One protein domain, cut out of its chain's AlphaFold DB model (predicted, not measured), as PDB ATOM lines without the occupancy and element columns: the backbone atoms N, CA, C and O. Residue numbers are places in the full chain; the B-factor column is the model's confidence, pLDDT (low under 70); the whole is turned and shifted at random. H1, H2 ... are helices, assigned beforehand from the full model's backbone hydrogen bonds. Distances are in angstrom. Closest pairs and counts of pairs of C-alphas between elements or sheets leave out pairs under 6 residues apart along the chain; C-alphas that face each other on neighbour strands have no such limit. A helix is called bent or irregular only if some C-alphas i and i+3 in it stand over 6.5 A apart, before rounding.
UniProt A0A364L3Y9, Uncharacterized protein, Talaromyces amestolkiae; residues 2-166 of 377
ATOM      1  N   SER A   2      70.075 101.190  86.147       97.56
ATOM      2  CA  SER A   2      69.516 100.547  84.935       97.56
ATOM      3  C   SER A   2      70.252  99.270  84.486       97.56
ATOM      4  O   SER A   2      69.609  98.260  84.227       97.56
ATOM      5  N   CYS A   3      71.593  99.255  84.479       98.31
ATOM      6  CA  CYS A   3      72.365  98.026  84.206       98.31
ATOM      7  C   CYS A   3      72.119  96.924  85.246       98.31
ATOM      8  O   CYS A   3      72.093  95.747  84.905       98.31
ATOM      9  N   ILE A   4      71.906  97.316  86.503       98.44
ATOM     10  CA  ILE A   4      71.620  96.404  87.615       98.44
ATOM     11  C   ILE A   4      70.236  95.778  87.425       98.44
ATOM     12  O   ILE A   4      70.098  94.571  87.538       98.44
ATOM     13  N   THR A   5      69.227  96.565  87.040       98.56
ATOM     14  CA  THR A   5      67.877  96.073  86.723       98.56
ATOM     15  C   THR A   5      67.879  95.100  85.543       98.56
ATOM     16  O   THR A   5      67.194  94.082  85.595       98.56
ATOM     17  N   ALA A   6      68.677  95.365  84.502       98.25
ATOM     18  CA  ALA A   6      68.859  94.429  83.392       98.25
ATOM     19  C   ALA A   6      69.530  93.121  83.843       98.25
ATOM     20  O   ALA A   6      69.092  92.046  83.452       98.25
ATOM     21  N   ALA A   7      70.550  93.202  84.698       98.50
ATOM     22  CA  ALA A   7      71.266  92.042  85.228       98.50
ATOM     23  C   ALA A   7      70.442  91.209  86.230       98.50
ATOM     24  O   ALA A   7      70.582  89.989  86.263       98.50
ATOM     25  N   LEU A   8      69.539  91.852  86.981       98.62
ATOM     26  CA  LEU A   8      68.491  91.189  87.768       98.62
ATOM     27  C   LEU A   8      67.457  90.474  86.881       98.62
ATOM     28  O   LEU A   8      66.613  89.754  87.396       98.62
ATOM     29  N   GLY A   9      67.483  90.703  85.566       98.00
ATOM     30  CA  GLY A   9      66.527  90.133  84.630       98.00
ATOM     31  C   GLY A   9      65.184  90.860  84.601       98.00
ATOM     32  O   GLY A   9      64.259  90.348  83.996       98.00
ATOM     33  N   MET A  10      65.044  92.049  85.193       98.00
ATOM     34  CA  MET A  10      63.744  92.729  85.365       98.00
ATOM     35  C   MET A  10      63.382  93.712  84.240       98.00
ATOM     36  O   MET A  10      62.390  94.432  84.333       98.00
ATOM     37  N   MET A  11      64.188  93.783  83.180       97.44
ATOM     38  CA  MET A  11      63.934  94.633  82.014       97.44
ATOM     39  C   MET A  11      64.621  94.066  80.761       97.44
ATOM     40  O   MET A  11      65.556  93.274  80.900       97.44
ATOM     41  N   PRO A  12      64.243  94.512  79.545       96.75
ATOM     42  CA  PRO A  12      65.020  94.248  78.336       96.75
ATOM     43  C   PRO A  12      66.502  94.595  78.505       96.75
ATOM     44  O   PRO A  12      66.838  95.727  78.871       96.75
ATOM     45  N   LEU A  13      67.403  93.656  78.188       95.38
ATOM     46  CA  LEU A  13      68.842  93.809  78.448       95.38
ATOM     47  C   LEU A  13      69.419  95.071  77.790       95.38
ATOM     48  O   LEU A  13      70.134  95.853  78.419       95.38
ATOM     49  N   LYS A  14      69.050  95.322  76.529       93.00
ATOM     50  CA  LYS A  14      69.498  96.493  75.753       93.00
ATOM     51  C   LYS A  14      69.001  97.820  76.347       93.00
ATOM     52  O   LYS A  14      69.624  98.864  76.142       93.00
ATOM     53  N   GLY A  15      67.922  97.781  77.133       94.94
ATOM     54  CA  GLY A  15      67.281  98.951  77.725       94.94
ATOM     55  C   GLY A  15      68.134  99.718  78.731       94.94
ATOM     56  O   GLY A  15      67.892 100.910  78.939       94.94
ATOM     57  N   ALA A  16      69.145  99.079  79.318       96.25
ATOM     58  CA  ALA A  16      69.986  99.696  80.339       96.25
ATOM     59  C   ALA A  16      70.882 100.834  79.820       96.25
ATOM     60  O   ALA A  16      71.182 101.749  80.580       96.25
ATOM     61  N   SER A  17      71.294 100.779  78.548       95.69
ATOM     62  CA  SER A  17      72.317 101.684  77.985       95.69
ATOM     63  C   SER A  17      71.791 102.660  76.929       95.69
ATOM     64  O   SER A  17      72.446 103.657  76.657       95.69
ATOM     65  N   ALA A  18      70.615 102.412  76.339       95.69
ATOM     66  CA  ALA A  18      70.103 103.237  75.242       95.69
ATOM     67  C   ALA A  18      69.923 104.720  75.643       95.69
ATOM     68  O   ALA A  18      69.242 105.000  76.635       95.69
ATOM     69  N   PRO A  19      70.453 105.694  74.881       95.38
ATOM     70  CA  PRO A  19      70.211 107.107  75.151       95.38
ATOM     71  C   PRO A  19      68.719 107.440  75.108       95.38
ATOM     72  O   PRO A  19      67.977 106.891  74.289       95.38
ATOM     73  N   ALA A  20      68.272 108.354  75.972       95.50
ATOM     74  CA  ALA A  20      66.856 108.712  76.094       95.50
ATOM     75  C   ALA A  20      66.249 109.210  74.769       95.50
ATOM     76  O   ALA A  20      65.139 108.825  74.424       95.50
ATOM     77  N   VAL A  21      67.012 109.993  74.001       94.62
ATOM     78  CA  VAL A  21      66.589 110.598  72.724       94.62
ATOM     79  C   VAL A  21      66.824 109.700  71.498       94.62
ATOM     80  O   VAL A  21      66.710 110.155  70.365       94.62
ATOM     81  N   SER A  22      67.192 108.429  71.692       95.25
ATOM     82  CA  SER A  22      67.494 107.507  70.587       95.25
ATOM     83  C   SER A  22      66.259 106.736  70.111       95.25
ATOM     84  O   SER A  22      65.408 106.344  70.910       95.25
ATOM     85  N   SER A  23      66.207 106.387  68.821       95.62
ATOM     86  CA  SER A  23      65.167 105.485  68.291       95.62
ATOM     87  C   SER A  23      65.214 104.085  68.919       95.62
ATOM     88  O   SER A  23      64.204 103.383  68.955       95.62
ATOM     89  N   ALA A  24      66.367 103.677  69.464       94.56
ATOM     90  CA  ALA A  24      66.492 102.441  70.228       94.56
ATOM     91  C   ALA A  24      65.579 102.443  71.461       94.56
ATOM     92  O   ALA A  24      64.974 101.416  71.761       94.56
ATOM     93  N   ARG A  25      65.420 103.591  72.137       96.50
ATOM     94  CA  ARG A  25      64.551 103.713  73.314       96.50
ATOM     95  C   ARG A  25      63.084 103.422  72.983       96.50
ATOM     96  O   ARG A  25      62.426 102.771  73.787       96.50
ATOM     97  N   LEU A  26      62.610 103.823  71.799       96.56
ATOM     98  CA  LEU A  26      61.254 103.517  71.322       96.56
ATOM     99  C   LEU A  26      61.065 102.013  71.075       96.56
ATOM    100  O   LEU A  26      60.103 101.437  71.570       96.56
ATOM    101  N   ARG A  27      62.025 101.353  70.411       96.44
ATOM    102  CA  ARG A  27      61.986  99.890  70.204       96.44
ATOM    103  C   ARG A  27      62.001  99.112  71.522       96.44
ATOM    104  O   ARG A  27      61.294  98.126  71.670       96.44
ATOM    105  N   ILE A  28      62.780  99.574  72.500       96.94
ATOM    106  CA  ILE A  28      62.810  98.984  73.847       96.94
ATOM    107  C   ILE A  28      61.464  99.165  74.565       96.94
ATOM    108  O   ILE A  28      61.052  98.280  75.311       96.94
ATOM    109  N   ALA A  29      60.780 100.296  74.371       97.75
ATOM    110  CA  ALA A  29      59.458 100.519  74.953       97.75
ATOM    111  C   ALA A  29      58.413  99.558  74.364       97.75
ATOM    112  O   ALA A  29      57.632  98.976  75.114       97.75
ATOM    113  N   GLU A  30      58.456  99.323  73.050       97.94
ATOM    114  CA  GLU A  30      57.621  98.322  72.379       97.94
ATOM    115  C   GLU A  30      57.906  96.900  72.900       97.94
ATOM    116  O   GLU A  30      56.985  96.216  73.343       97.94
ATOM    117  N   GLU A  31      59.183  96.499  72.983       96.38
ATOM    118  CA  GLU A  31      59.605  95.217  73.578       96.38
ATOM    119  C   GLU A  31      59.126  95.076  75.035       96.38
ATOM    120  O   GLU A  31      58.697  94.005  75.468       96.38
ATOM    121  N   THR A  32      59.164  96.167  75.803       98.06
ATOM    122  CA  THR A  32      58.665  96.194  77.184       98.06
ATOM    123  C   THR A  32      57.159  95.934  77.232       98.06
ATOM    124  O   THR A  32      56.711  95.179  78.093       98.06
ATOM    125  N   GLY A  33      56.384  96.490  76.295       98.12
ATOM    126  CA  GLY A  33      54.951  96.215  76.162       98.12
ATOM    127  C   GLY A  33      54.665  94.741  75.866       98.12
ATOM    128  O   GLY A  33      53.842  94.126  76.545       98.12
ATOM    129  N   SER A  34      55.397  94.139  74.925       97.19
ATOM    130  CA  SER A  34      55.280  92.702  74.630       97.19
ATOM    131  C   SER A  34      55.633  91.829  75.840       97.19
ATOM    132  O   SER A  34      54.908  90.882  76.155       97.19
ATOM    133  N   ASN A  35      56.706  92.169  76.563       97.00
ATOM    134  CA  ASN A  35      57.088  91.468  77.790       97.00
ATOM    135  C   ASN A  35      56.017  91.601  78.879       97.00
ATOM    136  O   ASN A  35      55.709  90.613  79.535       97.00
ATOM    137  N   ALA A  36      55.407  92.779  79.047       97.62
ATOM    138  CA  ALA A  36      54.346  92.990  80.031       97.62
ATOM    139  C   ALA A  36      53.127  92.088  79.768       97.62
ATOM    140  O   ALA A  36      52.630  91.448  80.693       97.62
ATOM    141  N   VAL A  37      52.695  91.967  78.506       98.00
ATOM    142  CA  VAL A  37      51.617  91.038  78.118       98.00
ATOM    143  C   VAL A  37      52.015  89.588  78.404       98.00
ATOM    144  O   VAL A  37      51.240  88.847  79.005       98.00
ATOM    145  N   SER A  38      53.237  89.183  78.037       96.81
ATOM    146  CA  SER A  38      53.737  87.826  78.304       96.81
ATOM    147  C   SER A  38      53.784  87.503  79.803       96.81
ATOM    148  O   SER A  38      53.381  86.418  80.214       96.81
ATOM    149  N   VAL A  39      54.251  88.445  80.628       97.44
ATOM    150  CA  VAL A  39      54.295  88.322  82.092       97.44
ATOM    151  C   VAL A  39      52.892  88.172  82.673       97.44
ATOM    152  O   VAL A  39      52.686  87.283  83.495       97.44
ATOM    153  N   ALA A  40      51.932  88.983  82.215       97.50
ATOM    154  CA  ALA A  40      50.548  88.918  82.676       97.50
ATOM    155  C   ALA A  40      49.880  87.578  82.324       97.50
ATOM    156  O   ALA A  40      49.277  86.958  83.195       97.50
ATOM    157  N   LEU A  41      50.037  87.102  81.083       98.00
ATOM    158  CA  LEU A  41      49.488  85.814  80.637       98.00
ATOM    159  C   LEU A  41      50.102  84.619  81.376       98.00
ATOM    160  O   LEU A  41      49.421  83.630  81.624       98.00
ATOM    161  N   ALA A  42      51.387  84.705  81.726       97.25
ATOM    162  CA  ALA A  42      52.090  83.668  82.474       97.25
ATOM    163  C   ALA A  42      51.939  83.806  84.001       97.25
ATOM    164  O   ALA A  42      52.536  83.016  84.725       97.25
ATOM    165  N   HIS A  43      51.201  84.815  84.487       96.69
ATOM    166  CA  HIS A  43      51.070  85.160  85.907       96.69
ATOM    167  C   HIS A  43      52.409  85.295  86.653       96.69
ATOM    168  O   HIS A  43      52.480  85.049  87.854       96.69
ATOM    169  N   ARG A  44      53.469  85.715  85.948       96.38
ATOM    170  CA  ARG A  44      54.812  85.801  86.529       96.38
ATOM    171  C   ARG A  44      54.926  86.984  87.481       96.38
ATOM    172  O   ARG A  44      54.709  88.134  87.101       96.38
ATOM    173  N   THR A  45      55.340  86.708  88.703       96.88
ATOM    174  CA  THR A  45      55.585  87.703  89.748       96.88
ATOM    175  C   THR A  45      57.074  88.058  89.836       96.88
ATOM    176  O   THR A  45      57.931  87.258  89.445       96.88
ATOM    177  N   PRO A  46      57.442  89.230  90.392       96.19
ATOM    178  CA  PRO A  46      58.839  89.529  90.702       96.19
ATOM    179  C   PRO A  46      59.510  88.445  91.556       96.19
ATOM    180  O   PRO A  46      60.698  88.200  91.381       96.19
ATOM    181  N   GLN A  47      58.756  87.774  92.434       95.56
ATOM    182  CA  GLN A  47      59.254  86.716  93.313       95.56
ATOM    183  C   GLN A  47      59.587  85.403  92.596       95.56
ATOM    184  O   GLN A  47      60.261  84.536  93.155       95.56
ATOM    185  N   GLU A  48      59.091  85.227  91.375       95.19
ATOM    186  CA  GLU A  48      59.470  84.099  90.529       95.19
ATOM    187  C   GLU A  48      60.716  84.427  89.708       95.19
ATOM    188  O   GLU A  48      61.542  83.547  89.491       95.19
ATOM    189  N   ILE A  49      60.883  85.685  89.283       96.94
ATOM    190  CA  ILE A  49      62.013  86.125  88.448       96.94
ATOM    191  C   ILE A  49      63.278  86.341  89.285       96.94
ATOM    192  O   ILE A  49      64.362  85.886  88.912       96.94
ATOM    193  N   LEU A  50      63.149  87.041  90.413       98.25
ATOM    194  CA  LEU A  50      64.274  87.381  91.272       98.25
ATOM    195  C   LEU A  50      64.736  86.153  92.059       98.25
ATOM    196  O   LEU A  50      63.990  85.534  92.812       98.25
ATOM    197  N   SER A  51      66.011  85.826  91.907       98.31
ATOM    198  CA  SER A  51      66.669  84.687  92.543       98.31
ATOM    199  C   SER A  51      68.040  85.098  93.063       98.31
ATOM    200  O   SER A  51      68.594  86.117  92.653       98.31
ATOM    201  N   GLU A  52      68.630  84.296  93.943       98.44
ATOM    202  CA  GLU A  52      69.990  84.550  94.431       98.44
ATOM    203  C   GLU A  52      70.980  84.684  93.261       98.44
ATOM    204  O   GLU A  52      71.765  85.629  93.213       98.44
ATOM    205  N   ASP A  53      70.831  83.838  92.240       98.56
ATOM    206  CA  ASP A  53      71.598  83.896  90.995       98.56
ATOM    207  C   ASP A  53      71.437  85.224  90.236       98.56
ATOM    208  O   ASP A  53      72.426  85.766  89.734       98.56
ATOM    209  N   SER A  54      70.225  85.792  90.166       98.50
ATOM    210  CA  SER A  54      70.023  87.098  89.520       98.50
ATOM    211  C   SER A  54      70.676  88.232  90.314       98.50
ATOM    212  O   SER A  54      71.223  89.160  89.719       98.50
ATOM    213  N   PHE A  55      70.676  88.158  91.650       98.81
ATOM    214  CA  PHE A  55      71.401  89.117  92.489       98.81
ATOM    215  C   PHE A  55      72.917  88.986  92.323       98.81
ATOM    216  O   PHE A  55      73.589  90.003  92.171       98.81
ATOM    217  N   LEU A  56      73.460  87.765  92.262       98.88
ATOM    218  CA  LEU A  56      74.880  87.547  91.971       98.88
ATOM    219  C   LEU A  56      75.265  88.138  90.607       98.88
ATOM    220  O   LEU A  56      76.248  88.868  90.521       98.88
ATOM    221  N   ASN A  57      74.450  87.928  89.567       98.88
ATOM    222  CA  ASN A  57      74.651  88.561  88.257       98.88
ATOM    223  C   ASN A  57      74.640  90.093  88.345       98.88
ATOM    224  O   ASN A  57      75.481  90.761  87.741       98.88
ATOM    225  N   ALA A  58      73.706  90.657  89.109       98.88
ATOM    226  CA  ALA A  58      73.595  92.095  89.307       98.88
ATOM    227  C   ALA A  58      74.814  92.690  90.026       98.88
ATOM    228  O   ALA A  58      75.290  93.758  89.634       98.88
ATOM    229  N   ILE A  59      75.363  91.986  91.019       98.81
ATOM    230  CA  ILE A  59      76.589  92.377  91.726       98.81
ATOM    231  C   ILE A  59      77.817  92.229  90.813       98.81
ATOM    232  O   ILE A  59      78.655  93.129  90.779       98.81
ATOM    233  N   THR A  60      77.907  91.161  90.011       98.88
ATOM    234  CA  THR A  60      78.970  90.996  89.001       98.88
ATOM    235  C   THR A  60      78.952  92.165  88.017       98.88
ATOM    236  O   THR A  60      79.976  92.794  87.765       98.88
ATOM    237  N   VAL A  61      77.777  92.545  87.512       98.69
ATOM    238  CA  VAL A  61      77.648  93.717  86.639       98.69
ATOM    239  C   VAL A  61      78.023  95.001  87.375       98.69
ATOM    240  O   VAL A  61      78.756  95.811  86.817       98.69
ATOM    241  N   LEU A  62      77.572  95.194  88.617       98.38
ATOM    242  CA  LEU A  62      77.927  96.362  89.429       98.38
ATOM    243  C   LEU A  62      79.450  96.544  89.530       98.38
ATOM    244  O   LEU A  62      79.943  97.658  89.343       98.38
ATOM    245  N   GLN A  63      80.175  95.453  89.780       98.19
ATOM    246  CA  GLN A  63      81.634  95.439  89.864       98.19
ATOM    247  C   GLN A  63      82.288  95.686  88.496       98.19
ATOM    248  O   GLN A  63      83.167  96.536  88.368       98.19
ATOM    249  N   ALA A  64      81.806  95.018  87.447       98.19
ATOM    250  CA  ALA A  64      82.359  95.144  86.102       98.19
ATOM    251  C   ALA A  64      82.204  96.542  85.495       98.19
ATOM    252  O   ALA A  64      83.022  96.946  84.666       98.19
ATOM    253  N   ILE A  65      81.176  97.287  85.912       96.69
ATOM    254  CA  ILE A  65      80.959  98.666  85.464       96.69
ATOM    255  C   ILE A  65      81.537  99.725  86.407       96.69
ATOM    256  O   ILE A  65      81.434 100.912  86.104       96.69
ATOM    257  N   GLY A  66      82.073  99.335  87.571       95.06
ATOM    258  CA  GLY A  66      82.521 100.284  88.593       95.06
ATOM    259  C   GLY A  66      81.379 101.187  89.046       95.06
ATOM    260  O   GLY A  66      81.521 102.413  89.103       95.06
ATOM    261  N   GLY A  67      80.201 100.602  89.272       94.50
ATOM    262  CA  GLY A  67      78.981 101.367  89.490       94.50
ATOM    263  C   GLY A  67      78.970 102.146  90.809       94.50
ATOM    264  O   GLY A  67      79.897 102.109  91.615       94.50
ATOM    265  N   SER A  68      77.895 102.905  91.016       95.62
ATOM    266  CA  SER A  68      77.700 103.703  92.232       95.62
ATOM    267  C   SER A  68      77.624 102.819  93.479       95.62
ATOM    268  O   SER A  68      76.945 101.792  93.462       95.62
ATOM    269  N   THR A  69      78.220 103.275  94.583       97.19
ATOM    270  CA  THR A  69      78.068 102.655  95.910       97.19
ATOM    271  C   THR A  69      76.605 102.609  96.362       97.19
ATOM    272  O   THR A  69      76.208 101.651  97.013       97.19
ATOM    273  N   ASN A  70      75.758 103.549  95.916       97.94
ATOM    274  CA  ASN A  70      74.316 103.544  96.202       97.94
ATOM    275  C   ASN A  70      73.612 102.270  95.699       97.94
ATOM    276  O   ASN A  70      72.575 101.883  96.234       97.94
ATOM    277  N   ALA A  71      74.156 101.600  94.675       98.19
ATOM    278  CA  ALA A  71      73.591 100.346  94.187       98.19
ATOM    279  C   ALA A  71      73.652  99.229  95.238       98.19
ATOM    280  O   ALA A  71      72.808  98.341  95.194       98.19
ATOM    281  N   VAL A  72      74.599  99.293  96.183       98.44
ATOM    282  CA  VAL A  72      74.687  98.360  97.314       98.44
ATOM    283  C   VAL A  72      73.447  98.498  98.195       98.44
ATOM    284  O   VAL A  72      72.721  97.526  98.374       98.44
ATOM    285  N   VAL A  73      73.139  99.724  98.635       98.38
ATOM    286  CA  VAL A  73      71.948 100.035  99.447       98.38
ATOM    287  C   VAL A  73      70.667  99.612  98.720       98.38
ATOM    288  O   VAL A  73      69.828  98.918  99.286       98.38
ATOM    289  N   HIS A  74      70.533  99.951  97.434       98.62
ATOM    290  CA  HIS A  74      69.342  99.590  96.661       98.62
ATOM    291  C   HIS A  74      69.175  98.080  96.463       98.62
ATOM    292  O   HIS A  74      68.060  97.578  96.560       98.62
ATOM    293  N   LEU A  75      70.252  97.347  96.172       98.62
ATOM    294  CA  LEU A  75      70.179  95.896  96.000       98.62
ATOM    295  C   LEU A  75      69.844  95.185  97.312       98.62
ATOM    296  O   LEU A  75      69.039  94.260  97.285       98.62
ATOM    297  N   LEU A  76      70.406  95.634  98.439       98.56
ATOM    298  CA  LEU A  76      70.070  95.111  99.765       98.56
ATOM    299  C   LEU A  76      68.598  95.369 100.105       98.56
ATOM    300  O   LEU A  76      67.904  94.442 100.509       98.56
ATOM    301  N   ALA A  77      68.084  96.575  99.837       98.44
ATOM    302  CA  ALA A  77      66.665  96.882 100.018       98.44
ATOM    303  C   ALA A  77      65.771  95.961  99.169       98.44
ATOM    304  O   ALA A  77      64.855  95.333  99.690       98.44
ATOM    305  N   ILE A  78      66.063  95.808  97.869       98.44
ATOM    306  CA  ILE A  78      65.284  94.928  96.977       98.44
ATOM    307  C   ILE A  78      65.356  93.467  97.449       98.44
ATOM    308  O   ILE A  78      64.333  92.784  97.467       98.44
ATOM    309  N   ALA A  79      66.535  92.986  97.857       98.12
ATOM    310  CA  ALA A  79      66.717  91.637  98.395       98.12
ATOM    311  C   ALA A  79      65.889  91.415  99.671       98.12
ATOM    312  O   ALA A  79      65.225  90.389  99.802       98.12
ATOM    313  N   ASN A  80      65.863  92.402 100.569       97.44
ATOM    314  CA  ASN A  80      65.148  92.332 101.841       97.44
ATOM    315  C   ASN A  80      63.621  92.434 101.707       97.44
ATOM    316  O   ASN A  80      62.907  92.038 102.625       97.44
ATOM    317  N   ARG A  81      63.099  92.879 100.556       97.56
ATOM    318  CA  ARG A  81      61.664  92.791 100.214       97.56
ATOM    319  C   ARG A  81      61.236  91.418  99.714       97.56
ATOM    320  O   ARG A  81      60.042  91.166  99.575       97.56
ATOM    321  N   HIS A  82      62.183  90.544  99.396       97.25
ATOM    322  CA  HIS A  82      61.889  89.257  98.794       97.25
ATOM    323  C   HIS A  82      61.984  88.128  99.839       97.25
ATOM    324  O   HIS A  82      63.094  87.775 100.242       97.25
ATOM    325  N   PRO A  83      60.877  87.440 100.193       95.06
ATOM    326  CA  PRO A  83      60.853  86.470 101.298       95.06
ATOM    327  C   PRO A  83      61.889  85.340 101.213       95.06
ATOM    328  O   PRO A  83      62.452  84.927 102.217       95.06
ATOM    329  N   LYS A  84      62.186  84.835 100.006       96.00
ATOM    330  CA  LYS A  84      63.173  83.746  99.814       96.00
ATOM    331  C   LYS A  84      64.637  84.206  99.720       96.00
ATOM    332  O   LYS A  84      65.523  83.351  99.631       96.00
ATOM    333  N   ILE A  85      64.881  85.517  99.647       97.38
ATOM    334  CA  ILE A  85      66.205  86.113  99.388       97.38
ATOM    335  C   ILE A  85      66.678  86.970 100.561       97.38
ATOM    336  O   ILE A  85      67.886  87.096 100.752       97.38
ATOM    337  N   GLN A  86      65.758  87.518 101.358       95.25
ATOM    338  CA  GLN A  86      66.077  88.268 102.567       95.25
ATOM    339  C   GLN A  86      67.142  87.540 103.405       95.25
ATOM    340  O   GLN A  86      67.051  86.335 103.645       95.25
ATOM    341  N   GLY A  87      68.186  88.272 103.797       94.56
ATOM    342  CA  GLY A  87      69.316  87.744 104.570       94.56
ATOM    343  C   GLY A  87      70.349  86.919 103.788       94.56
ATOM    344  O   GLY A  87      71.422  86.655 104.324       94.56
ATOM    345  N   LYS A  88      70.092  86.535 102.529       97.06
ATOM    346  CA  LYS A  88      71.064  85.788 101.703       97.06
ATOM    347  C   LYS A  88      72.073  86.689 101.001       97.06
ATOM    348  O   LYS A  88      73.241  86.336 100.865       97.06
ATOM    349  N   ILE A  89      71.618  87.854 100.548       98.25
ATOM    350  CA  ILE A  89      72.485  88.875  99.962       98.25
ATOM    351  C   ILE A  89      72.919  89.811 101.081       98.25
ATOM    352  O   ILE A  89      72.093  90.491 101.682       98.25
ATOM    353  N   THR A  90      74.217  89.838 101.358       98.06
ATOM    354  CA  THR A  90      74.816  90.647 102.427       98.06
ATOM    355  C   THR A  90      75.951  91.489 101.863       98.06
ATOM    356  O   THR A  90      76.405  91.251 100.744       98.06
ATOM    357  N   LEU A  91      76.487  92.434 102.644       98.25
ATOM    358  CA  LEU A  91      77.713  93.141 102.256       98.25
ATOM    359  C   LEU A  91      78.874  92.180 101.939       98.25
ATOM    360  O   LEU A  91      79.647  92.448 101.022       98.25
ATOM    361  N   GLN A  92      78.967  91.030 102.617       98.19
ATOM    362  CA  GLN A  92      79.994  90.031 102.304       98.19
ATOM    363  C   GLN A  92      79.842  89.489 100.875       98.19
ATOM    364  O   GLN A  92      80.832  89.367 100.160       98.19
ATOM    365  N   THR A  93      78.605  89.272 100.414       98.50
ATOM    366  CA  THR A  93      78.312  88.850  99.036       98.50
ATOM    367  C   THR A  93      78.890  89.831  98.005       98.50
ATOM    368  O   THR A  93      79.430  89.405  96.984       98.50
ATOM    369  N   PHE A  94      78.828  91.145  98.268       98.62
ATOM    370  CA  PHE A  94      79.409  92.162  97.379       98.62
ATOM    371  C   PHE A  94      80.934  92.084  97.310       98.62
ATOM    372  O   PHE A  94      81.495  92.242  96.220       98.62
ATOM    373  N   ASP A  95      81.600  91.845  98.444       98.25
ATOM    374  CA  ASP A  95      83.059  91.714  98.486       98.25
ATOM    375  C   ASP A  95      83.529  90.427  97.800       98.25
ATOM    376  O   ASP A  95      84.435  90.467  96.967       98.25
ATOM    377  N   ASP A  96      82.865  89.301  98.071       98.44
ATOM    378  CA  ASP A  96      83.214  87.992  97.512       98.44
ATOM    379  C   ASP A  96      83.103  87.968  95.981       98.44
ATOM    380  O   ASP A  96      83.967  87.414  95.291       98.44
ATOM    381  N   VAL A  97      82.055  88.593  95.432       98.62
ATOM    382  CA  VAL A  97      81.896  88.778  93.982       98.62
ATOM    383  C   VAL A  97      82.912  89.790  93.450       98.62
ATOM    384  O   VAL A  97      83.513  89.565  92.397       98.62
ATOM    385  N   GLY A  98      83.151  90.882  94.182       97.88
ATOM    386  CA  GLY A  98      84.129  91.911  93.827       97.88
ATOM    387  C   GLY A  98      85.541  91.374  93.642       97.88
ATOM    388  O   GLY A  98      86.185  91.691  92.645       97.88
ATOM    389  N   ARG A  99      85.995  90.487  94.530       97.75
ATOM    390  CA  ARG A  99      87.316  89.836  94.440       97.75
ATOM    391  C   ARG A  99      87.523  89.030  93.160       97.75
ATOM    392  O   ARG A  99      88.661  88.846  92.743       97.75
ATOM    393  N   LYS A 100      86.439  88.562  92.538       97.75
ATOM    394  CA  LYS A 100      86.460  87.708  91.341       97.75
ATOM    395  C   LYS A 100      86.128  88.462  90.053       97.75
ATOM    396  O   LYS A 100      86.235  87.879  88.978       97.75
ATOM    397  N   THR A 101      85.699  89.721  90.151       98.50
ATOM    398  CA  THR A 101      85.142  90.458  89.013       98.50
ATOM    399  C   THR A 101      86.015  91.660  88.646       98.50
ATOM    400  O   THR A 101      86.105  92.599  89.443       98.50
ATOM    401  N   PRO A 102      86.634  91.670  87.451       97.88
ATOM    402  CA  PRO A 102      87.423  92.801  86.974       97.88
ATOM    403  C   PRO A 102      86.553  94.009  86.613       97.88
ATOM    404  O   PRO A 102      85.406  93.844  86.207       97.88
ATOM    405  N   LEU A 103      87.121  95.220  86.679       97.19
ATOM    406  CA  LEU A 103      86.506  96.416  86.098       97.19
ATOM    407  C   LEU A 103      86.745  96.423  84.586       97.19
ATOM    408  O   LEU A 103      87.890  96.516  84.141       97.19
ATOM    409  N   LEU A 104      85.671  96.370  83.801       97.69
ATOM    410  CA  LEU A 104      85.745  96.243  82.345       97.69
ATOM    411  C   LEU A 104      85.319  97.502  81.598       97.69
ATOM    412  O   LEU A 104      85.722  97.700  80.458       97.69
ATOM    413  N   ILE A 105      84.484  98.340  82.204       96.12
ATOM    414  CA  ILE A 105      83.873  99.463  81.497       96.12
ATOM    415  C   ILE A 105      84.684 100.747  81.680       96.12
ATOM    416  O   ILE A 105      84.810 101.260  82.792       96.12
ATOM    417  N   ASP A 106      85.171 101.296  80.567       93.44
ATOM    418  CA  ASP A 106      85.897 102.567  80.512       93.44
ATOM    419  C   ASP A 106      84.935 103.756  80.496       93.44
ATOM    420  O   ASP A 106      84.682 104.367  79.459       93.44
ATOM    421  N   LEU A 107      84.373 104.064  81.667       92.06
ATOM    422  CA  LEU A 107      83.494 105.208  81.887       92.06
ATOM    423  C   LEU A 107      83.947 106.054  83.069       92.06
ATOM    424  O   LEU A 107      84.383 105.545  84.107       92.06
ATOM    425  N   LYS A 108      83.739 107.368  82.964       87.75
ATOM    426  CA  LYS A 108      83.871 108.266  84.118       87.75
ATOM    427  C   LYS A 108      82.995 107.785  85.289       87.75
ATOM    428  O   LYS A 108      81.864 107.351  85.066       87.75
ATOM    429  N   PRO A 109      83.468 107.894  86.545       83.12
ATOM    430  CA  PRO A 109      84.702 108.562  86.981       83.12
ATOM    431  C   PRO A 109      85.964 107.679  86.979       83.12
ATOM    432  O   PRO A 109      87.030 108.178  87.318       83.12
ATOM    433  N   SER A 110      85.857 106.394  86.632       80.88
ATOM    434  CA  SER A 110      86.980 105.438  86.671       80.88
ATOM    435  C   SER A 110      87.742 105.329  85.344       80.88
ATOM    436  O   SER A 110      88.802 104.713  85.296       80.88
ATOM    437  N   GLY A 111      87.195 105.931  84.290       85.19
ATOM    438  CA  GLY A 111      87.687 105.914  82.922       85.19
ATOM    439  C   GLY A 111      87.456 107.246  82.197       85.19
ATOM    440  O   GLY A 111      87.180 108.269  82.833       85.19
ATOM    441  N   ALA A 112      87.546 107.243  80.868       87.56
ATOM    442  CA  ALA A 112      87.514 108.443  80.030       87.56
ATOM    443  C   ALA A 112      86.165 108.704  79.334       87.56
ATOM    444  O   ALA A 112      85.827 109.873  79.111       87.56
ATOM    445  N   ASN A 113      85.385 107.660  79.025       94.19
ATOM    446  CA  ASN A 113      84.204 107.773  78.156       94.19
ATOM    447  C   ASN A 113      82.880 108.000  78.921       94.19
ATOM    448  O   ASN A 113      82.844 108.074  80.157       94.19
ATOM    449  N   TYR A 114      81.773 108.109  78.173       94.19
ATOM    450  CA  TYR A 114      80.416 108.358  78.675       94.19
ATOM    451  C   TYR A 114      79.424 107.244  78.308       94.19
ATOM    452  O   TYR A 114      79.676 106.387  77.470       94.19
ATOM    453  N   MET A 115      78.239 107.256  78.931       94.94
ATOM    454  CA  MET A 115      77.208 106.223  78.729       94.94
ATOM    455  C   MET A 115      76.834 106.011  77.248       94.94
ATOM    456  O   MET A 115      76.532 104.888  76.847       94.94
ATOM    457  N   THR A 116      76.883 107.065  76.428       94.94
ATOM    458  CA  THR A 116      76.664 106.975  74.975       94.94
ATOM    459  C   THR A 116      77.730 106.120  74.291       94.94
ATOM    460  O   THR A 116      77.395 105.317  73.426       94.94
ATOM    461  N   ASP A 117      78.987 106.227  74.716       96.81
ATOM    462  CA  ASP A 117      80.091 105.414  74.203       96.81
ATOM    463  C   ASP A 117      79.907 103.953  74.591       96.81
ATOM    464  O   ASP A 117      80.005 103.078  73.734       96.81
ATOM    465  N   PHE A 118      79.516 103.688  75.844       97.25
ATOM    466  CA  PHE A 118      79.161 102.339  76.281       97.25
ATOM    467  C   PHE A 118      78.025 101.755  75.438       97.25
ATOM    468  O   PHE A 118      78.128 100.619  74.980       97.25
ATOM    469  N   HIS A 119      76.964 102.522  75.174       96.62
ATOM    470  CA  HIS A 119      75.879 102.073  74.305       96.62
ATOM    471  C   HIS A 119      76.357 101.762  72.881       96.62
ATOM    472  O   HIS A 119      76.070 100.684  72.358       96.62
ATOM    473  N   ASN A 120      77.114 102.680  72.276       96.12
ATOM    474  CA  ASN A 120      77.629 102.552  70.914       96.12
ATOM    475  C   ASN A 120      78.641 101.403  70.778       96.12
ATOM    476  O   ASN A 120      78.725 100.787  69.721       96.12
ATOM    477  N   ALA A 121      79.350 101.061  71.856       97.12
ATOM    478  CA  ALA A 121      80.222  99.894  71.976       97.12
ATOM    479  C   ALA A 121      79.460  98.550  72.064       97.12
ATOM    480  O   ALA A 121      80.080  97.493  72.141       97.12
ATOM    481  N   GLY A 122      78.123  98.564  72.037       96.25
ATOM    482  CA  GLY A 122      77.261  97.381  72.157       96.25
ATOM    483  C   GLY A 122      76.569  97.251  73.519       96.25
ATOM    484  O   GLY A 122      75.719  96.374  73.710       96.25
ATOM    485  N   GLY A 123      76.888  98.148  74.455       96.81
ATOM    486  CA  GLY A 123      76.184  98.343  75.711       96.81
ATOM    487  C   GLY A 123      76.099  97.093  76.573       96.81
ATOM    488  O   GLY A 123      77.000  96.257  76.638       96.81
ATOM    489  N   MET A 124      74.960  96.967  77.249       97.25
ATOM    490  CA  MET A 124      74.715  95.885  78.197       97.25
ATOM    491  C   MET A 124      74.825  94.493  77.561       97.25
ATOM    492  O   MET A 124      75.299  93.568  78.212       97.25
ATOM    493  N   LEU A 125      74.421  94.330  76.297       96.88
ATOM    494  CA  LEU A 125      74.496  93.032  75.623       96.88
ATOM    495  C   LEU A 125      75.955  92.597  75.429       96.88
ATOM    496  O   LEU A 125      76.311  91.473  75.773       96.88
ATOM    497  N   ALA A 126      76.805  93.501  74.939       97.88
ATOM    498  CA  ALA A 126      78.234  93.249  74.771       97.88
ATOM    499  C   ALA A 126      78.933  92.947  76.107       97.88
ATOM    500  O   ALA A 126      79.733  92.011  76.199       97.88
ATOM    501  N   LEU A 127      78.583  93.692  77.161       98.38
ATOM    502  CA  LEU A 127      79.089  93.446  78.509       98.38
ATOM    503  C   LEU A 127      78.689  92.058  79.025       98.38
ATOM    504  O   LEU A 127      79.542  91.334  79.523       98.38
ATOM    505  N   LEU A 128      77.419  91.661  78.896       98.31
ATOM    506  CA  LEU A 128      76.953  90.356  79.381       98.31
ATOM    507  C   LEU A 128      77.589  89.186  78.623       98.31
ATOM    508  O   LEU A 128      77.911  88.176  79.241       98.31
ATOM    509  N   HIS A 129      77.834  89.329  77.318       98.25
ATOM    510  CA  HIS A 129      78.611  88.342  76.560       98.25
ATOM    511  C   HIS A 129      80.057  88.249  77.050       98.25
ATOM    512  O   HIS A 129      80.572  87.149  77.224       98.25
ATOM    513  N   THR A 130      80.689  89.387  77.347       98.19
ATOM    514  CA  THR A 130      82.055  89.424  77.902       98.19
ATOM    515  C   THR A 130      82.111  88.798  79.299       98.19
ATOM    516  O   THR A 130      83.030  88.046  79.609       98.19
ATOM    517  N   LEU A 131      81.097  89.051  80.131       98.31
ATOM    518  CA  LEU A 131      80.981  88.514  81.488       98.31
ATOM    519  C   LEU A 131      80.440  87.087  81.548       98.31
ATOM    520  O   LEU A 131      80.395  86.529  82.640       98.31
ATOM    521  N   ARG A 132      80.037  86.478  80.426       98.19
ATOM    522  CA  ARG A 132      79.377  85.163  80.392       98.19
ATOM    523  C   ARG A 132      80.043  84.092  81.276       98.19
ATOM    524  O   ARG A 132      79.295  83.403  81.965       98.19
ATOM    525  N   PRO A 133      81.386  83.973  81.353       98.31
ATOM    526  CA  PRO A 133      82.044  83.005  82.240       98.31
ATOM    527  C   PRO A 133      81.800  83.224  83.746       98.31
ATOM    528  O   PRO A 133      81.968  82.300  84.535       98.31
ATOM    529  N   LEU A 134      81.421  84.437  84.151       98.31
ATOM    530  CA  LEU A 134      81.172  84.834  85.541       98.31
ATOM    531  C   LEU A 134      79.675  84.876  85.893       98.31
ATOM    532  O   LEU A 134      79.326  85.080  87.056       98.31
ATOM    533  N   LEU A 135      78.788  84.710  84.907       98.69
ATOM    534  CA  LEU A 135      77.344  84.840  85.085       98.69
ATOM    535  C   LEU A 135      76.681  83.501  85.428       98.69
ATOM    536  O   LEU A 135      77.017  82.436  84.911       98.69
ATOM    537  N   ARG A 136      75.653  83.572  86.269       98.62
ATOM    538  CA  ARG A 136      74.688  82.506  86.531       98.62
ATOM    539  C   ARG A 136      73.667  82.474  85.398       98.62
ATOM    540  O   ARG A 136      72.680  83.209  85.408       98.62
ATOM    541  N   LEU A 137      73.932  81.647  84.388       98.69
ATOM    542  CA  LEU A 137      73.159  81.623  83.138       98.69
ATOM    543  C   LEU A 137      71.738  81.060  83.285       98.69
ATOM    544  O   LEU A 137      70.903  81.328  82.427       98.69
ATOM    545  N   ASN A 138      71.447  80.337  84.368       98.50
ATOM    546  CA  ASN A 138      70.117  79.782  84.639       98.50
ATOM    547  C   ASN A 138      69.156  80.787  85.297       98.50
ATOM    548  O   ASN A 138      67.974  80.480  85.431       98.50
ATOM    549  N   ALA A 139      69.630  81.981  85.678       98.44
ATOM    550  CA  ALA A 139      68.773  83.027  86.229       98.44
ATOM    551  C   ALA A 139      67.669  83.405  85.228       98.44
ATOM    552  O   ALA A 139      67.958  83.669  84.058       98.44
ATOM    553  N   MET A 140      66.415  83.431  85.677       98.06
ATOM    554  CA  MET A 140      65.278  83.814  84.842       98.06
ATOM    555  C   MET A 140      65.298  85.318  84.536       98.06
ATOM    556  O   MET A 140      65.795  86.130  85.312       98.06
ATOM    557  N   THR A 141      64.744  85.691  83.386       97.94
ATOM    558  CA  THR A 141      64.559  87.085  82.966       97.94
ATOM    559  C   THR A 141      63.078  87.400  82.758       97.94
ATOM    560  O   THR A 141      62.236  86.505  82.719       97.94
ATOM    561  N   ILE A 142      62.754  88.676  82.547       97.00
ATOM    562  CA  ILE A 142      61.393  89.191  82.349       97.00
ATOM    563  C   ILE A 142      60.693  88.562  81.138       97.00
ATOM    564  O   ILE A 142      59.469  88.481  81.099       97.00
ATOM    565  N   SER A 143      61.470  88.054  80.176       95.25
ATOM    566  CA  SER A 143      60.955  87.318  79.017       95.25
ATOM    567  C   SER A 143      60.429  85.916  79.364       95.25
ATOM    568  O   SER A 143      59.778  85.279  78.540       95.25
ATOM    569  N   GLY A 144      60.713  85.410  80.571       95.56
ATOM    570  CA  GLY A 144      60.453  84.027  80.981       95.56
ATOM    571  C   GLY A 144      61.527  83.026  80.556       95.56
ATOM    572  O   GLY A 144      61.410  81.848  80.875       95.56
ATOM    573  N   LYS A 145      62.564  83.477  79.844       97.44
ATOM    574  CA  LYS A 145      63.731  82.671  79.471       97.44
ATOM    575  C   LYS A 145      64.865  82.866  80.468       97.44
ATOM    576  O   LYS A 145      64.942  83.911  81.128       97.44
ATOM    577  N   THR A 146      65.768  81.894  80.543       98.62
ATOM    578  CA  THR A 146      67.011  82.045  81.308       98.62
ATOM    579  C   THR A 146      67.938  83.059  80.637       98.62
ATOM    580  O   THR A 146      67.879  83.274  79.424       98.62
ATOM    581  N   LEU A 147      68.829  83.683  81.406       98.69
ATOM    582  CA  LEU A 147      69.812  84.626  80.880       98.69
ATOM    583  C   LEU A 147      70.674  83.990  79.779       98.69
ATOM    584  O   LEU A 147      70.941  84.634  78.769       98.69
ATOM    585  N   GLY A 148      71.062  82.721  79.940       98.56
ATOM    586  CA  GLY A 148      71.800  81.965  78.927       98.56
ATOM    587  C   GLY A 148      71.046  81.877  77.601       98.56
ATOM    588  O   GLY A 148      71.603  82.245  76.571       98.56
ATOM    589  N   GLN A 149      69.764  81.498  77.643       98.50
ATOM    590  CA  GLN A 149      68.906  81.435  76.452       98.50
ATOM    591  C   GLN A 149      68.788  82.799  75.764       98.50
ATOM    592  O   GLN A 149      68.927  82.891  74.547       98.50
ATOM    593  N   VAL A 150      68.591  83.876  76.534       98.00
ATOM    594  CA  VAL A 150      68.507  85.236  75.974       98.00
ATOM    595  C   VAL A 150      69.814  85.634  75.278       98.00
ATOM    596  O   VAL A 150      69.779  86.251  74.213       98.00
ATOM    597  N   LEU A 151      70.971  85.285  75.853       98.12
ATOM    598  CA  LEU A 151      72.273  85.571  75.247       98.12
ATOM    599  C   LEU A 151      72.528  84.731  73.987       98.12
ATOM    600  O   LEU A 151      73.100  85.257  73.034       98.12
ATOM    601  N   ASP A 152      72.088  83.473  73.958       98.12
ATOM    602  CA  ASP A 152      72.224  82.589  72.792       98.12
ATOM    603  C   ASP A 152      71.360  83.057  71.612       98.12
ATOM    604  O   ASP A 152      71.811  83.051  70.468       98.12
ATOM    605  N   GLU A 153      70.152  83.550  71.889       97.25
ATOM    606  CA  GLU A 153      69.253  84.134  70.885       97.25
ATOM    607  C   GLU A 153      69.667  85.548  70.442       97.25
ATOM    608  O   GLU A 153      69.188  86.057  69.428       97.25
ATOM    609  N   SER A 154      70.561  86.198  71.192       95.00
ATOM    610  CA  SER A 154      71.069  87.546  70.913       95.00
ATOM    611  C   SER A 154      72.596  87.552  70.778       95.00
ATOM    612  O   SER A 154      73.272  88.203  71.585       95.00
ATOM    613  N   PRO A 155      73.175  86.858  69.778       94.06
ATOM    614  CA  PRO A 155      74.621  86.781  69.624       94.06
ATOM    615  C   PRO A 155      75.226  88.172  69.401       94.06
ATOM    616  O   PRO A 155      74.676  89.011  68.685       94.06
ATOM    617  N   PHE A 156      76.390  88.412  70.004       95.44
ATOM    618  CA  PHE A 156      77.141  89.652  69.839       95.44
ATOM    619  C   PHE A 156      78.553  89.357  69.338       95.44
ATOM    620  O   PHE A 156      79.277  88.550  69.918       95.44
ATOM    621  N   LYS A 157      78.965  90.050  68.275       94.31
ATOM    622  CA  LYS A 157      80.329  89.990  67.745       94.31
ATOM    623  C   LYS A 157      81.078  91.256  68.147       94.31
ATOM    624  O   LYS A 157      80.698  92.348  67.734       94.31
ATOM    625  N   SER A 158      82.155  91.105  68.916       92.75
ATOM    626  CA  SER A 158      82.997  92.241  69.296       92.75
ATOM    627  C   SER A 158      83.726  92.842  68.085       92.75
ATOM    628  O   SER A 158      84.214  92.141  67.195       92.75
ATOM    629  N   PHE A 159      83.808  94.167  68.071       95.56
ATOM    630  CA  PHE A 159      84.518  95.010  67.106       95.56
ATOM    631  C   PHE A 159      85.496  95.949  67.832       95.56
ATOM    632  O   PHE A 159      85.487  96.009  69.059       95.56
ATOM    633  N   ALA A 160      86.357  96.665  67.102       95.44
ATOM    634  CA  ALA A 160      87.442  97.466  67.691       95.44
ATOM    635  C   ALA A 160      86.961  98.401  68.819       95.44
ATOM    636  O   ALA A 160      87.337  98.197  69.970       95.44
ATOM    637  N   TYR A 161      86.015  99.295  68.521       95.62
ATOM    638  CA  TYR A 161      85.470 100.238  69.503       95.62
ATOM    639  C   TYR A 161      84.793  99.555  70.705       95.62
ATOM    640  O   TYR A 161      84.901 100.021  71.836       95.62
ATOM    641  N   SER A 162      84.151  98.395  70.495       94.19
ATOM    642  CA  SER A 162      83.596  97.622  71.614       94.19
ATOM    643  C   SER A 162      84.669  97.182  72.608       94.19
ATOM    644  O   SER A 162      84.441  97.286  73.803       94.19
ATOM    645  N   ARG A 163      85.848  96.755  72.133       94.00
ATOM    646  CA  ARG A 163      86.957  96.287  72.983       94.00
ATOM    647  C   ARG A 163      87.714  97.422  73.673       94.00
ATOM    648  O   ARG A 163      88.369  97.178  74.681       94.00
ATOM    649  N   GLU A 164      87.631  98.635  73.132       94.38
ATOM    650  CA  GLU A 164      88.195  99.844  73.739       94.38
ATOM    651  C   GLU A 164      87.376 100.270  74.966       94.38
ATOM    652  O   GLU A 164      87.939 100.450  76.044       94.38
ATOM    653  N   VAL A 165      86.047 100.352  74.823       97.25
ATOM    654  CA  VAL A 165      85.143 100.818  75.894       97.25
ATOM    655  C   VAL A 165      84.734  99.694  76.857       97.25
ATOM    656  O   VAL A 165      84.569  99.927  78.054       97.25
ATOM    657  N   ILE A 166      84.549  98.473  76.346       97.69
ATOM    658  CA  ILE A 166      84.197  97.260  77.097       97.69
ATOM    659  C   ILE A 166      85.400  96.325  77.024       97.69
ATOM    660  O   ILE A 166      85.551  95.522  76.099       97.69
TER     661      ILE A 166
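What this domain is: This is residues 2 to 166 of the 377 residues of an uncharacterized protein of Talaromyces amestolkiae (UniProt A0A364L3Y9). This is a rounded ball of helices with the short helix H1 at its core: H5 crosses H1 on one side, with H6 beside H5 and H7 over it, while H2 packs on H1 on another side. The long helix H3 makes the edge of the model beyond H2; H9 and H10 close another side, and the small pair H8 and H11 sits at one end. The printed part has 165 residues with eleven named helices, H1 to H11 in order, and no named strand; its class is all helix. It is compact, with a radius of gyration of the C-alphas of 15.3 A and spans of 42 by 37 by 27 A.

Where its parts are: Find C-alpha 2 at (69.516, 100.547, 84.935), where H1, residues 2 to 7, begins. H2 is residues 13 to 16. H3, residues 23 to 41, is the longest helix at 28.0 A and ends at C-alpha 41, (49.488, 85.814, 80.637). Then come H4, residues 46 to 49; H5, residues 52 to 64, 18.3 A; H6, residues 70 to 80, 15.5 A; H7, residues 91 to 98; and H8, residues 115 to 120. H9, residues 123 to 134, spans 17.4 A and is irregular: C-alphas 130 and 133 are 7.7 A apart. H10 is residues 147 to 153, and H11, residues 160 to 165, ends at C-alpha 165, (85.143, 100.818, 75.894).

How they stand to each other: Start at H1, which touches H2; their closest C-alphas, of Ser 2 and Ala 16, are 4.7 A apart. H1 touches H5 at a steep tilt of 49 degrees, opposite ways, closest at Ala 7 and Ala 58, C-alphas 4.7 A apart. H3 only just touches H2, with 3 pairs of C-alphas within 8 A and with residues 25 to 28 alone; the closest C-alphas are of Gly 15 and Ile 28, 5.9 A. H4 touches no helix. H5 and H6 form a helical hairpin at a shallow tilt of 1 degree, only just touching with 3 pairs within 8 A, closest at C-alphas of Leu 62 and Ala 71, 7.6 A. H7 touches H5 at a steep tilt of 60 degrees, closest at C-alphas of Gln 63 and Gly 98, 5.9 A. H8 touches H11 at a shallow tilt of 17 degrees, opposite ways, closest at C-alphas of Phe 118 and Val 165, 6.2 A. H9 touches H2 with residues 123 to 125 alone, closest at C-alphas of Lys 14 and Met 124, 5.8 A. H10 only just touches H9, with 3 pairs within 8 A, closest at C-alphas of His 129 and Leu 151, 7.0 A. The helix packing is part aligned, part crossed: 2 of 5 tilted pairs that touch are shallow. Every O i to N i+4 pair is within hydrogen-bond range in H1, H3, H5, H6, H7, H8, H10 and H11; H9 has 6 of 8, and H2 and H4 are too short for such a pair.

The domain as a whole: Look to the C-alphas of Leu 41 and Ala 112 for the two farthest apart, 44.3 A. The printed part has no cut. The long links are H7 to H8, residues 99 to 114, and H9 to H10, residues 135 to 146. The mean pLDDT of the printed part is 96.7, and no printed residue is under 70.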